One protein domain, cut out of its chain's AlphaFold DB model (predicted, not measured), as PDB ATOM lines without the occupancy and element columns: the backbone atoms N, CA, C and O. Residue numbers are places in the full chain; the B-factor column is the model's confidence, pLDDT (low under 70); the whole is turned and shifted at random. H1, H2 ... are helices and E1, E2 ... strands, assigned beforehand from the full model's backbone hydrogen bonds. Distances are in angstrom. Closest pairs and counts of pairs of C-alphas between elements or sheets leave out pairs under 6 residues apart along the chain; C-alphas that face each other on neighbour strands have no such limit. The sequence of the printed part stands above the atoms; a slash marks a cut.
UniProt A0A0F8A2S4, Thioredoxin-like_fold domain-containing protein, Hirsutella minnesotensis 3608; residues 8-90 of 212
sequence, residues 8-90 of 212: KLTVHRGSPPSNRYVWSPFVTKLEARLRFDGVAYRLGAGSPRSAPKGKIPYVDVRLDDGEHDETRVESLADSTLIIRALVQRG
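What this domain is: This is residues 8 to 90 of the 212 residues of the protein "Thioredoxin-like_fold domain-containing protein" of Hirsutella minnesotensis 3608 (UniProt A0A0F8A2S4). A small mixed sheet, E2 E1 E3 E4, has helices H1 and H2 side by side over one face, in two layers; residues 65 to 70, between E3 and E4, stick out. The 83 printed residues run E1 H1 E2 E3 E4 H2, mixed in class, with under half in named elements. The whole is compact, radius of gyration of the C-alphas 12.6 A, spanning 41 by 28 by 21 A.

How they stand to each other: E1, residues 9 to 12, is parallel to E2, residues 42 to 44 (N 11 to O 42, 2.8 A), and antiparallel to E3, residues 58 to 63 (N 10 to O 60, 2.9 A). E3 and E4, residues 72 to 77, form a hairpin; N 59 and O 76 are 2.8 A apart. H2, residues 79 to 88, is on the sheet over E4, height 9.5 A. H1, residues 25 to 36, touches H2 at a shallow tilt of 27 degrees, the same way; their closest C-alphas, Leu 30 and Ser 79, are 5.7 A apart. E1, H1 and E2 make a strand-helix-strand unit, parallel strands joined through a helix, its crossover right-handed. Both helices have every O i to N i+4 pair within hydrogen-bond range.

Where its parts are: E1 begins at C-alpha 9 (107.681, 138.019, 95.875); H2 ends at C-alpha 88 (117.595, 129.901, 103.590). H1 is 16.1 A long, E4 16.5 A.

The domain as a whole: The printed part has no cut. Links E1 to H1 and E2 to E3 are long. Residues 65 to 71 have pLDDT under 70.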
ATOM      1  N   LYS A   8     108.992 142.056  96.029       87.31
ATOM      2  CA  LYS A   8     110.049 141.040  96.016       87.31
ATOM      3  C   LYS A   8     109.537 139.630  95.740       87.31
ATOM      4  O   LYS A   8     110.318 138.788  95.307       87.31
ATOM      5  N   LEU A   9     108.249 139.362  95.970       93.31
ATOM      6  CA  LEU A   9     107.681 138.019  95.875       93.31
ATOM      7  C   LEU A   9     106.321 138.029  95.172       93.31
ATOM      8  O   LEU A   9     105.374 138.670  95.630       93.31
ATOM      9  N   THR A  10     106.198 137.262  94.091       94.12
ATOM     10  CA  THR A  10     104.915 136.999  93.420       94.12
ATOM     11  C   THR A  10     104.564 135.520  93.531       94.12
ATOM     12  O   THR A  10     105.369 134.667  93.178       94.12
ATOM     13  N   VAL A  11     103.362 135.202  94.014       94.56
ATOM     14  CA  VAL A  11     102.871 133.827  94.181       94.56
ATOM     15  C   VAL A  11     101.881 133.483  93.079       94.56
ATOM     16  O   VAL A  11     100.796 134.065  93.000       94.56
ATOM     17  N   HIS A  12     102.221 132.493  92.257       93.56
ATOM     18  CA  HIS A  12     101.376 132.002  91.174       93.56
ATOM     19  C   HIS A  12     100.527 130.827  91.652       93.56
ATOM     20  O   HIS A  12     101.014 129.724  91.922       93.56
ATOM     21  N   ARG A  13      99.221 131.079  91.760       89.12
ATOM     22  CA  ARG A  13      98.298 130.244  92.546       89.12
ATOM     23  C   ARG A  13      97.117 129.645  91.783       89.12
ATOM     24  O   ARG A  13      96.288 128.959  92.380       89.12
ATOM     25  N   GLY A  14      97.023 129.911  90.487       83.75
ATOM     26  CA  GLY A  14      95.834 129.638  89.680       83.75
ATOM     27  C   GLY A  14      95.260 130.919  89.075       83.75
ATOM     28  O   GLY A  14      95.742 132.016  89.354       83.75
ATOM     29  N   SER A  15      94.235 130.777  88.238       72.69
ATOM     30  CA  SER A  15      93.539 131.895  87.596       72.69
ATOM     31  C   SER A  15      92.027 131.810  87.857       72.69
ATOM     32  O   SER A  15      91.490 130.700  87.808       72.69
ATOM     33  N   PRO A  16      91.333 132.938  88.108       75.94
ATOM     34  CA  PRO A  16      91.891 134.278  88.309       75.94
ATOM     35  C   PRO A  16      92.587 134.415  89.680       75.94
ATOM     36  O   PRO A  16      92.171 133.768  90.648       75.94
ATOM     37  N   PRO A  17      93.633 135.257  89.799       75.50
ATOM     38  CA  PRO A  17      94.254 135.540  91.086       75.50
ATOM     39  C   PRO A  17      93.263 136.315  91.962       75.50
ATOM     40  O   PRO A  17      92.889 137.445  91.661       75.50
ATOM     41  N   SER A  18      92.812 135.694  93.047       80.31
ATOM     42  CA  SER A  18      91.932 136.320  94.035       80.31
ATOM     43  C   SER A  18      92.396 135.955  95.437       80.31
ATOM     44  O   SER A  18      92.988 134.896  95.634       80.31
ATOM     45  N   ASN A  19      92.082 136.792  96.426       79.56
ATOM     46  CA  ASN A  19      92.435 136.537  97.826       79.56
ATOM     47  C   ASN A  19      91.534 135.475  98.505       79.56
ATOM     48  O   ASN A  19      91.461 135.399  99.727       79.56
ATOM     49  N   ARG A  20      90.796 134.672  97.729       82.06
ATOM     50  CA  ARG A  20      89.935 133.589  98.240       82.06
ATOM     51  C   ARG A  20      90.749 132.314  98.411       82.06
ATOM     52  O   ARG A  20      91.807 132.185  97.814       82.06
ATOM     53  N   TYR A  21      90.265 131.340  99.172       79.56
ATOM     54  CA  TYR A  21      90.886 130.012  99.186       79.56
ATOM     55  C   TYR A  21      90.841 129.362  97.799       79.56
ATOM     56  O   TYR A  21      89.898 129.563  97.033       79.56
ATOM     57  N   VAL A  22      91.874 128.582  97.478       84.56
ATOM     58  CA  VAL A  22      91.939 127.791  96.242       84.56
ATOM     59  C   VAL A  22      91.912 126.303  96.552       84.56
ATOM     60  O   VAL A  22      92.266 125.865  97.642       84.56
ATOM     61  N   TRP A  23      91.551 125.515  95.545       83.19
ATOM     62  CA  TRP A  23      91.435 124.060  95.636       83.19
ATOM     63  C   TRP A  23      92.767 123.307  95.763       83.19
ATOM     64  O   TRP A  23      92.756 122.093  95.964       83.19
ATOM     65  N   SER A  24      93.909 123.978  95.580       88.94
ATOM     66  CA  SER A  24      95.225 123.346  95.718       88.94
ATOM     67  C   SER A  24      95.718 123.461  97.164       88.94
ATOM     68  O   SER A  24      96.034 124.574  97.594       88.94
ATOM     69  N   PRO A  25      95.852 122.347  97.910       92.31
ATOM     70  CA  PRO A  25      96.350 122.395  99.283       92.31
ATOM     71  C   PRO A  25      97.799 122.885  99.353       92.31
ATOM     72  O   PRO A  25      98.166 123.551 100.312       92.31
ATOM     73  N   PHE A  26      98.608 122.650  98.316       95.06
ATOM     74  CA  PHE A  26      99.990 123.131  98.253       95.06
ATOM     75  C   PHE A  26     100.079 124.655  98.131       95.06
ATOM     76  O   PHE A  26     100.987 125.263  98.695       95.06
ATOM     77  N   VAL A  27      99.126 125.282  97.429       93.94
ATOM     78  CA  VAL A  27      99.016 126.747  97.415       93.94
ATOM     79  C   VAL A  27      98.637 127.235  98.808       93.94
ATOM     80  O   VAL A  27      99.301 128.120  99.338       93.94
ATOM     81  N   THR A  28      97.609 126.636  99.417       93.06
ATOM     82  CA  THR A  28      97.149 127.012 100.761       93.06
ATOM     83  C   THR A  28      98.266 126.875 101.797       93.06
ATOM     84  O   THR A  28      98.455 127.783 102.599       93.06
ATOM     85  N   LYS A  29      99.054 125.795 101.739       95.19
ATOM     86  CA  LYS A  29     100.241 125.567 102.576       95.19
ATOM     87  C   LYS A  29     101.261 126.698 102.437       95.19
ATOM     88  O   LYS A  29     101.699 127.251 103.443       95.19
ATOM     89  N   LEU A  30     101.630 127.053 101.204       96.19
ATOM     90  CA  LEU A  30     102.597 128.121 100.946       96.19
ATOM     91  C   LEU A  30     102.075 129.484 101.418       96.19
ATOM     92  O   LEU A  30     102.773 130.194 102.135       96.19
ATOM     93  N   GLU A  31     100.843 129.842 101.058       94.88
ATOM     94  CA  GLU A  31     100.259 131.125 101.460       94.88
ATOM     95  C   GLU A  31     100.075 131.237 102.974       94.88
ATOM     96  O   GLU A  31     100.301 132.311 103.527       94.88
ATOM     97  N   ALA A  32      99.692 130.148 103.649       94.56
ATOM     98  CA  ALA A  32      99.625 130.111 105.106       94.56
ATOM     99  C   ALA A  32     101.005 130.378 105.711       94.56
ATOM    100  O   ALA A  32     101.133 131.249 106.566       94.56
ATOM    101  N   ARG A  33     102.053 129.710 105.205       95.50
ATOM    102  CA  ARG A  33     103.427 129.922 105.671       95.50
ATOM    103  C   ARG A  33     103.871 131.379 105.507       95.50
ATOM    104  O   ARG A  33     104.440 131.917 106.449       95.50
ATOM    105  N   LEU A  34     103.596 132.003 104.360       95.31
ATOM    106  CA  LEU A  34     103.920 133.414 104.112       95.31
ATOM    107  C   LEU A  34     103.160 134.345 105.066       95.31
ATOM    108  O   LEU A  34     103.755 135.235 105.666       95.31
ATOM    109  N   ARG A  35     101.852 134.115 105.241       93.62
ATOM    110  CA  ARG A  35     101.000 134.949 106.104       93.62
ATOM    111  C   ARG A  35     101.360 134.825 107.583       93.62
ATOM    112  O   ARG A  35     101.333 135.836 108.273       93.62
ATOM    113  N   PHE A  36     101.705 133.629 108.062       94.06
ATOM    114  CA  PHE A  36     102.108 133.418 109.457       94.06
ATOM    115  C   PHE A  36     103.392 134.169 109.827       94.06
ATOM    116  O   PHE A  36     103.524 134.593 110.968       94.06
ATOM    117  N   ASP A  37     104.279 134.409 108.860       94.44
ATOM    118  CA  ASP A  37     105.494 135.210 109.053       94.44
ATOM    119  C   ASP A  37     105.327 136.685 108.670       94.44
ATOM    120  O   ASP A  37     106.299 137.436 108.659       94.44
ATOM    121  N   GLY A  38     104.112 137.116 108.318       93.12
ATOM    122  CA  GLY A  38     103.856 138.493 107.894       93.12
ATOM    123  C   GLY A  38     104.544 138.883 106.579       93.12
ATOM    124  O   GLY A  38     104.706 140.072 106.305       93.12
ATOM    125  N   VAL A  39     104.944 137.915 105.746       93.25
ATOM    126  CA  VAL A  39     105.603 138.186 104.463       93.25
ATOM    127  C   VAL A  39     104.579 138.682 103.450       93.25
ATOM    128  O   VAL A  39     103.623 137.981 103.110       93.25
ATOM    129  N   ALA A  40     104.799 139.889 102.935       92.81
ATOM    130  CA  ALA A  40     103.986 140.461 101.873       92.81
ATOM    131  C   ALA A  40     104.333 139.834 100.512       92.81
ATOM    132  O   ALA A  40     105.501 139.624 100.189       92.81
ATOM    133  N   TYR A  41     103.317 139.560  99.693       93.19
ATOM    134  CA  TYR A  41     103.484 139.016  98.345       93.19
ATOM    135  C   TYR A  41     102.365 139.477  97.414       93.19
ATOM    136  O   TYR A  41     101.247 139.773  97.846       93.19
ATOM    137  N   ARG A  42     102.657 139.499  96.115       92.88
ATOM    138  CA  ARG A  42     101.671 139.743  95.057       92.88
ATOM    139  C   ARG A  42     101.040 138.440  94.586       92.88
ATOM    140  O   ARG A  42     101.691 137.398  94.549       92.88
ATOM    141  N   LEU A  43      99.774 138.503  94.179       91.56
ATOM    142  CA  LEU A  43      99.094 137.373  93.549       91.56
ATOM    143  C   LEU A  43      99.347 137.399  92.042       91.56
ATOM    144  O   LEU A  43      98.889 138.301  91.343       91.56
ATOM    145  N   GLY A  44     100.053 136.390  91.547       87.19
ATOM    146  CA  GLY A  44     100.237 136.147  90.125       87.19
ATOM    147  C   GLY A  44      99.164 135.202  89.585       87.19
ATOM    148  O   GLY A  44      98.816 134.198  90.218       87.19
ATOM    149  N   ALA A  45      98.665 135.485  88.382       81.88
ATOM    150  CA  ALA A  45      97.953 134.474  87.612       81.88
ATOM    151  C   ALA A  45      98.936 133.357  87.234       81.88
ATOM    152  O   ALA A  45     100.094 133.613  86.899       81.88
ATOM    153  N   GLY A  46      98.489 132.109  87.289       78.12
ATOM    154  CA  GLY A  46      99.319 130.970  86.913       78.12
ATOM    155  C   GLY A  46      98.476 129.783  86.494       78.12
ATOM    156  O   GLY A  46      97.322 129.646  86.903       78.12
ATOM    157  N   SER A  47      99.054 128.911  85.679       80.25
ATOM    158  CA  SER A  47      98.454 127.630  85.324       80.25
ATOM    159  C   SER A  47      99.494 126.522  85.470       80.25
ATOM    160  O   SER A  47     100.684 126.794  85.334       80.25
ATOM    161  N   PRO A  48      99.083 125.261  85.687       81.25
ATOM    162  CA  PRO A  48     100.013 124.137  85.648       81.25
ATOM    163  C   PRO A  48     100.860 124.106  84.366       81.25
ATOM    164  O   PRO A  48     102.036 123.789  84.436       81.25
ATOM    165  N   ARG A  49     100.307 124.515  83.214       82.88
ATOM    166  CA  ARG A  49     101.030 124.550  81.928       82.88
ATOM    167  C   ARG A  49     102.166 125.571  81.881       82.88
ATOM    168  O   ARG A  49     103.144 125.335  81.191       82.88
ATOM    169  N   SER A  50     102.015 126.697  82.575       81.88
ATOM    170  CA  SER A  50     103.026 127.758  82.631       81.88
ATOM    171  C   SER A  50     103.978 127.605  83.816       81.88
ATOM    172  O   SER A  50     104.906 128.391  83.956       81.88
ATOM    173  N   ALA A  51     103.730 126.635  84.699       87.19
ATOM    174  CA  ALA A  51     104.538 126.440  85.887       87.19
ATOM    175  C   ALA A  51     105.854 125.714  85.544       87.19
ATOM    176  O   ALA A  51     105.810 124.726  84.807       87.19
ATOM    177  N   PRO A  52     106.998 126.086  86.155       87.38
ATOM    178  CA  PRO A  52     108.314 125.506  85.842       87.38
ATOM    179  C   PRO A  52     108.393 123.976  85.944       87.38
ATOM    180  O   PRO A  52     109.199 123.336  85.276       87.38
ATOM    181  N   LYS A  53     107.555 123.374  86.799       88.69
ATOM    182  CA  LYS A  53     107.475 121.919  87.019       88.69
ATOM    183  C   LYS A  53     106.127 121.313  86.621       88.69
ATOM    184  O   LYS A  53     105.784 120.223  87.075       88.69
ATOM    185  N   GLY A  54     105.311 122.029  85.850       87.50
ATOM    186  CA  GLY A  54     103.985 121.541  85.463       87.50
ATOM    187  C   GLY A  54     102.946 121.543  86.597       87.50
ATOM    188  O   GLY A  54     101.867 120.972  86.441       87.50
ATOM    189  N   LYS A  55     103.260 122.129  87.763       88.38
ATOM    190  CA  LYS A  55     102.411 122.140  88.966       88.38
ATOM    191  C   LYS A  55     102.456 123.492  89.675       88.38
ATOM    192  O   LYS A  55     103.483 124.157  89.686       88.38
ATOM    193  N   ILE A  56     101.340 123.855  90.304       90.75
ATOM    194  CA  ILE A  56     101.223 125.013  91.201       90.75
ATOM    195  C   ILE A  56     101.330 124.565  92.674       90.75
ATOM    196  O   ILE A  56     100.934 123.437  92.979       90.75
ATOM    197  N   PRO A  57     101.768 125.431  93.603       94.00
ATOM    198  CA  PRO A  57     102.242 126.799  93.382       94.00
ATOM    199  C   PRO A  57     103.653 126.862  92.788       94.00
ATOM    200  O   PRO A  57     104.448 125.928  92.925       94.00
ATOM    201  N   TYR A  58     103.959 128.012  92.195       95.06
ATOM    202  CA  TYR A  58     105.323 128.495  91.996       95.06
ATOM    203  C   TYR A  58     105.397 129.974  92.392       95.06
ATOM    204  O   TYR A  58     104.360 130.636  92.512       95.06
ATOM    205  N   VAL A  59     106.598 130.475  92.652       95.19
ATOM    206  CA  VAL A  59     106.834 131.872  93.011       95.19
ATOM    207  C   VAL A  59     107.921 132.473  92.151       95.19
ATOM    208  O   VAL A  59     108.890 131.793  91.833       95.19
ATOM    209  N   ASP A  60     107.774 133.754  91.861       94.12
ATOM    210  CA  ASP A  60     108.813 134.568  91.254       94.12
ATOM    211  C   ASP A  60     109.401 135.473  92.340       94.12
ATOM    212  O   ASP A  60     108.687 136.270  92.963       94.12
ATOM    213  N   VAL A  61     110.698 135.309  92.597       92.81
ATOM    214  CA  VAL A  61     111.464 136.077  93.583       92.81
ATOM    215  C   VAL A  61     112.337 137.076  92.841       92.81
ATOM    216  O   VAL A  61     113.142 136.684  91.995       92.81
ATOM    217  N   ARG A  62     112.189 138.363  93.160       89.81
ATOM    218  CA  ARG A  62     113.083 139.410  92.655       89.81
ATOM    219  C   ARG A  62     114.310 139.488  93.548       89.81
ATOM    220  O   ARG A  62     114.177 139.679  94.758       89.81
ATOM    221  N   LEU A  63     115.474 139.316  92.943       82.75
ATOM    222  CA  LEU A  63     116.765 139.416  93.602       82.75
ATOM    223  C   LEU A  63     117.372 140.778  93.267       82.75
ATOM    224  O   LEU A  63     117.411 141.175  92.102       82.75
ATOM    225  N   ASP A  64     117.802 141.491  94.307       74.44
ATOM    226  CA  ASP A  64     118.566 142.726  94.164       74.44
ATOM    227  C   ASP A  64     120.037 142.319  93.962       74.44
ATOM    228  O   ASP A  64     120.770 142.118  94.932       74.44
ATOM    229  N   ASP A  65     120.459 142.129  92.710       60.75
ATOM    230  CA  ASP A  65     121.855 141.835  92.373       60.75
ATOM    231  C   ASP A  65     122.628 143.166  92.407       60.75
ATOM    232  O   ASP A  65     122.720 143.873  91.407       60.75
ATOM    233  N   GLY A  66     123.094 143.553  93.601       57.53
ATOM    234  CA  GLY A  66     123.592 144.886  93.987       57.53
ATOM    235  C   GLY A  66     124.817 145.464  93.259       57.53
ATOM    236  O   GLY A  66     125.562 146.226  93.867       57.53
ATOM    237  N   GLU A  67     125.029 145.146  91.985       54.25
ATOM    238  CA  GLU A  67     126.158 145.631  91.181       54.25
ATOM    239  C   GLU A  67     125.793 145.972  89.725       54.25
ATOM    240  O   GLU A  67     126.538 146.695  89.067       54.25
ATOM    241  N   HIS A  68     124.630 145.540  89.226       52.00
ATOM    242  CA  HIS A  68     124.143 145.886  87.889       52.00
ATOM    243  C   HIS A  68     122.660 146.265  87.968       52.00
ATOM    244  O   HIS A  68     121.911 145.674  88.739       52.00
ATOM    245  N   ASP A  69     122.223 147.246  87.175       56.84
ATOM    246  CA  ASP A  69     120.840 147.769  87.120       56.84
ATOM    247  C   ASP A  69     119.826 146.758  86.523       56.84
ATOM    248  O   ASP A  69     118.831 147.119  85.896       56.84
ATOM    249  N   GLU A  70     120.080 145.457  86.686       59.00
ATOM    250  CA  GLU A  70     119.244 144.366  86.206       59.00
ATOM    251  C   GLU A  70     118.640 143.614  87.395       59.00
ATOM    252  O   GLU A  70     119.292 142.847  88.098       59.00
ATOM    253  N   THR A  71     117.340 143.814  87.618       68.75
ATOM    254  CA  THR A  71     116.582 143.001  88.574       68.75
ATOM    255  C   THR A  71     116.423 141.585  88.029       68.75
ATOM    256  O   THR A  71     115.656 141.364  87.084       68.75
ATOM    257  N   ARG A  72     117.082 140.601  88.648       81.94
ATOM    258  CA  ARG A  72     116.904 139.195  88.275       81.94
ATOM    259  C   ARG A  72     115.642 138.625  88.913       81.94
ATOM    260  O   ARG A  72     115.397 138.791  90.107       81.94
ATOM    261  N   VAL A  73     114.848 137.912  88.118       86.56
ATOM    262  CA  VAL A  73     113.688 137.156  88.606       86.56
ATOM    263  C   VAL A  73     114.021 135.675  88.579       86.56
ATOM    264  O   VAL A  73     114.316 135.111  87.526       86.56
ATOM    265  N   GLU A  74     113.969 135.036  89.739       91.19
ATOM    266  CA  GLU A  74     114.115 133.592  89.866       91.19
ATOM    267  C   GLU A  74     112.754 132.951  90.131       91.19
ATOM    268  O   GLU A  74     112.052 133.346  91.062       91.19
ATOM    269  N   SER A  75     112.408 131.930  89.346       92.94
ATOM    270  CA  SER A  75     111.169 131.177  89.532       92.94
ATOM    271  C   SER A  75     111.420 129.883  90.308       92.94
ATOM    272  O   SER A  75     112.165 129.006  89.864       92.94
ATOM    273  N   LEU A  76     110.782 129.747  91.468       94.62
ATOM    274  CA  LEU A  76     110.855 128.572  92.335       94.62
ATOM    275  C   LEU A  76     109.527 127.817  92.293       94.62
ATOM    276  O   LEU A  76     108.460 128.396  92.474       94.62
ATOM    277  N   ALA A  77     109.583 126.502  92.103       94.69
ATOM    278  CA  ALA A  77     108.413 125.627  92.074       94.69
ATOM    279  C   ALA A  77     108.485 124.577  93.188       94.69
ATOM    280  O   ALA A  77     109.575 124.277  93.670       94.69
ATOM    281  N   ASP A  78     107.331 123.977  93.507       94.69
ATOM    282  CA  ASP A  78     107.103 123.073  94.646       94.69
ATOM    283  C   ASP A  78     107.045 123.794  96.002       94.69
ATOM    284  O   ASP A  78     107.998 124.435  96.433       94.69
ATOM    285  N   SER A  79     105.917 123.670  96.708       95.56
ATOM    286  CA  SER A  79     105.689 124.393  97.969       95.56
ATOM    287  C   SER A  79     106.751 124.117  99.042       95.56
ATOM    288  O   SER A  79     107.105 125.029  99.787       95.56
ATOM    289  N   THR A  80     107.292 122.898  99.120       95.56
ATOM    290  CA  THR A  80     108.302 122.533 100.121       95.56
ATOM    291  C   THR A  80     109.657 123.134  99.763       95.56
ATOM    292  O   THR A  80     110.331 123.688 100.635       95.56
ATOM    293  N   LEU A  81     110.047 123.067  98.487       96.50
ATOM    294  CA  LEU A  81     111.304 123.661  98.017       96.50
ATOM    295  C   LEU A  81     111.275 125.188  98.095       96.50
ATOM    296  O   LEU A  81     112.257 125.786  98.530       96.50
ATOM    297  N   ILE A  82     110.140 125.804  97.753       96.88
ATOM    298  CA  ILE A  82     109.926 127.248  97.887       96.88
ATOM    299  C   ILE A  82     110.117 127.674  99.344       96.88
ATOM    300  O   ILE A  82     110.934 128.548  99.616       96.88
ATOM    301  N   ILE A  83     109.413 127.039 100.290       96.94
ATOM    302  CA  ILE A  83     109.528 127.387 101.716       96.94
ATOM    303  C   ILE A  83     110.976 127.234 102.189       96.94
ATOM    304  O   ILE A  83     111.498 128.136 102.838       96.94
ATOM    305  N   ARG A  84     111.653 126.138 101.823       96.44
ATOM    306  CA  ARG A  84     113.060 125.918 102.185       96.44
ATOM    307  C   ARG A  84     113.974 127.019 101.642       96.44
ATOM    308  O   ARG A  84     114.806 127.522 102.389       96.44
ATOM    309  N   ALA A  85     113.820 127.396 100.375       96.19
ATOM    310  CA  ALA A  85     114.627 128.443  99.756       96.19
ATOM    311  C   ALA A  85     114.386 129.814 100.410       96.19
ATOM    312  O   ALA A  85     115.336 130.547 100.669       96.19
ATOM    313  N   LEU A  86     113.132 130.145 100.727       95.44
ATOM    314  CA  LEU A  86     112.786 131.395 101.409       95.44
ATOM    315  C   LEU A  86     113.339 131.446 102.842       95.44
ATOM    316  O   LEU A  86     113.825 132.493 103.261       95.44
ATOM    317  N   VAL A  87     113.333 130.321 103.564       96.19
ATOM    318  CA  VAL A  87     113.982 130.209 104.882       96.19
ATOM    319  C   VAL A  87     115.493 130.419 104.772       96.19
ATOM    320  O   VAL A  87     116.060 131.225 105.501       96.19
ATOM    321  N   GLN A  88     116.150 129.755 103.816       95.00
ATOM    322  CA  GLN A  88     117.595 129.901 103.590       95.00
ATOM    323  C   GLN A  88     118.003 131.339 103.232       95.00
ATOM    324  O   GLN A  88     119.116 131.751 103.540       95.00
ATOM    325  N   ARG A  89     117.101 132.104 102.608       91.50
ATOM    326  CA  ARG A  89     117.294 133.522 102.260       91.50
ATOM    327  C   ARG A  89     116.941 134.487 103.396       91.50
ATOM    328  O   ARG A  89     116.990 135.693 103.188       91.50
ATOM    329  N   GLY A  90     116.528 133.983 104.560       91.94
ATOM    330  CA  GLY A  90     116.078 134.811 105.681       91.94
ATOM    331  C   GLY A  90     114.757 135.545 105.425       91.94
ATOM    332  O   GLY A  90     114.414 136.457 106.168       91.94
TER     333      GLY A  90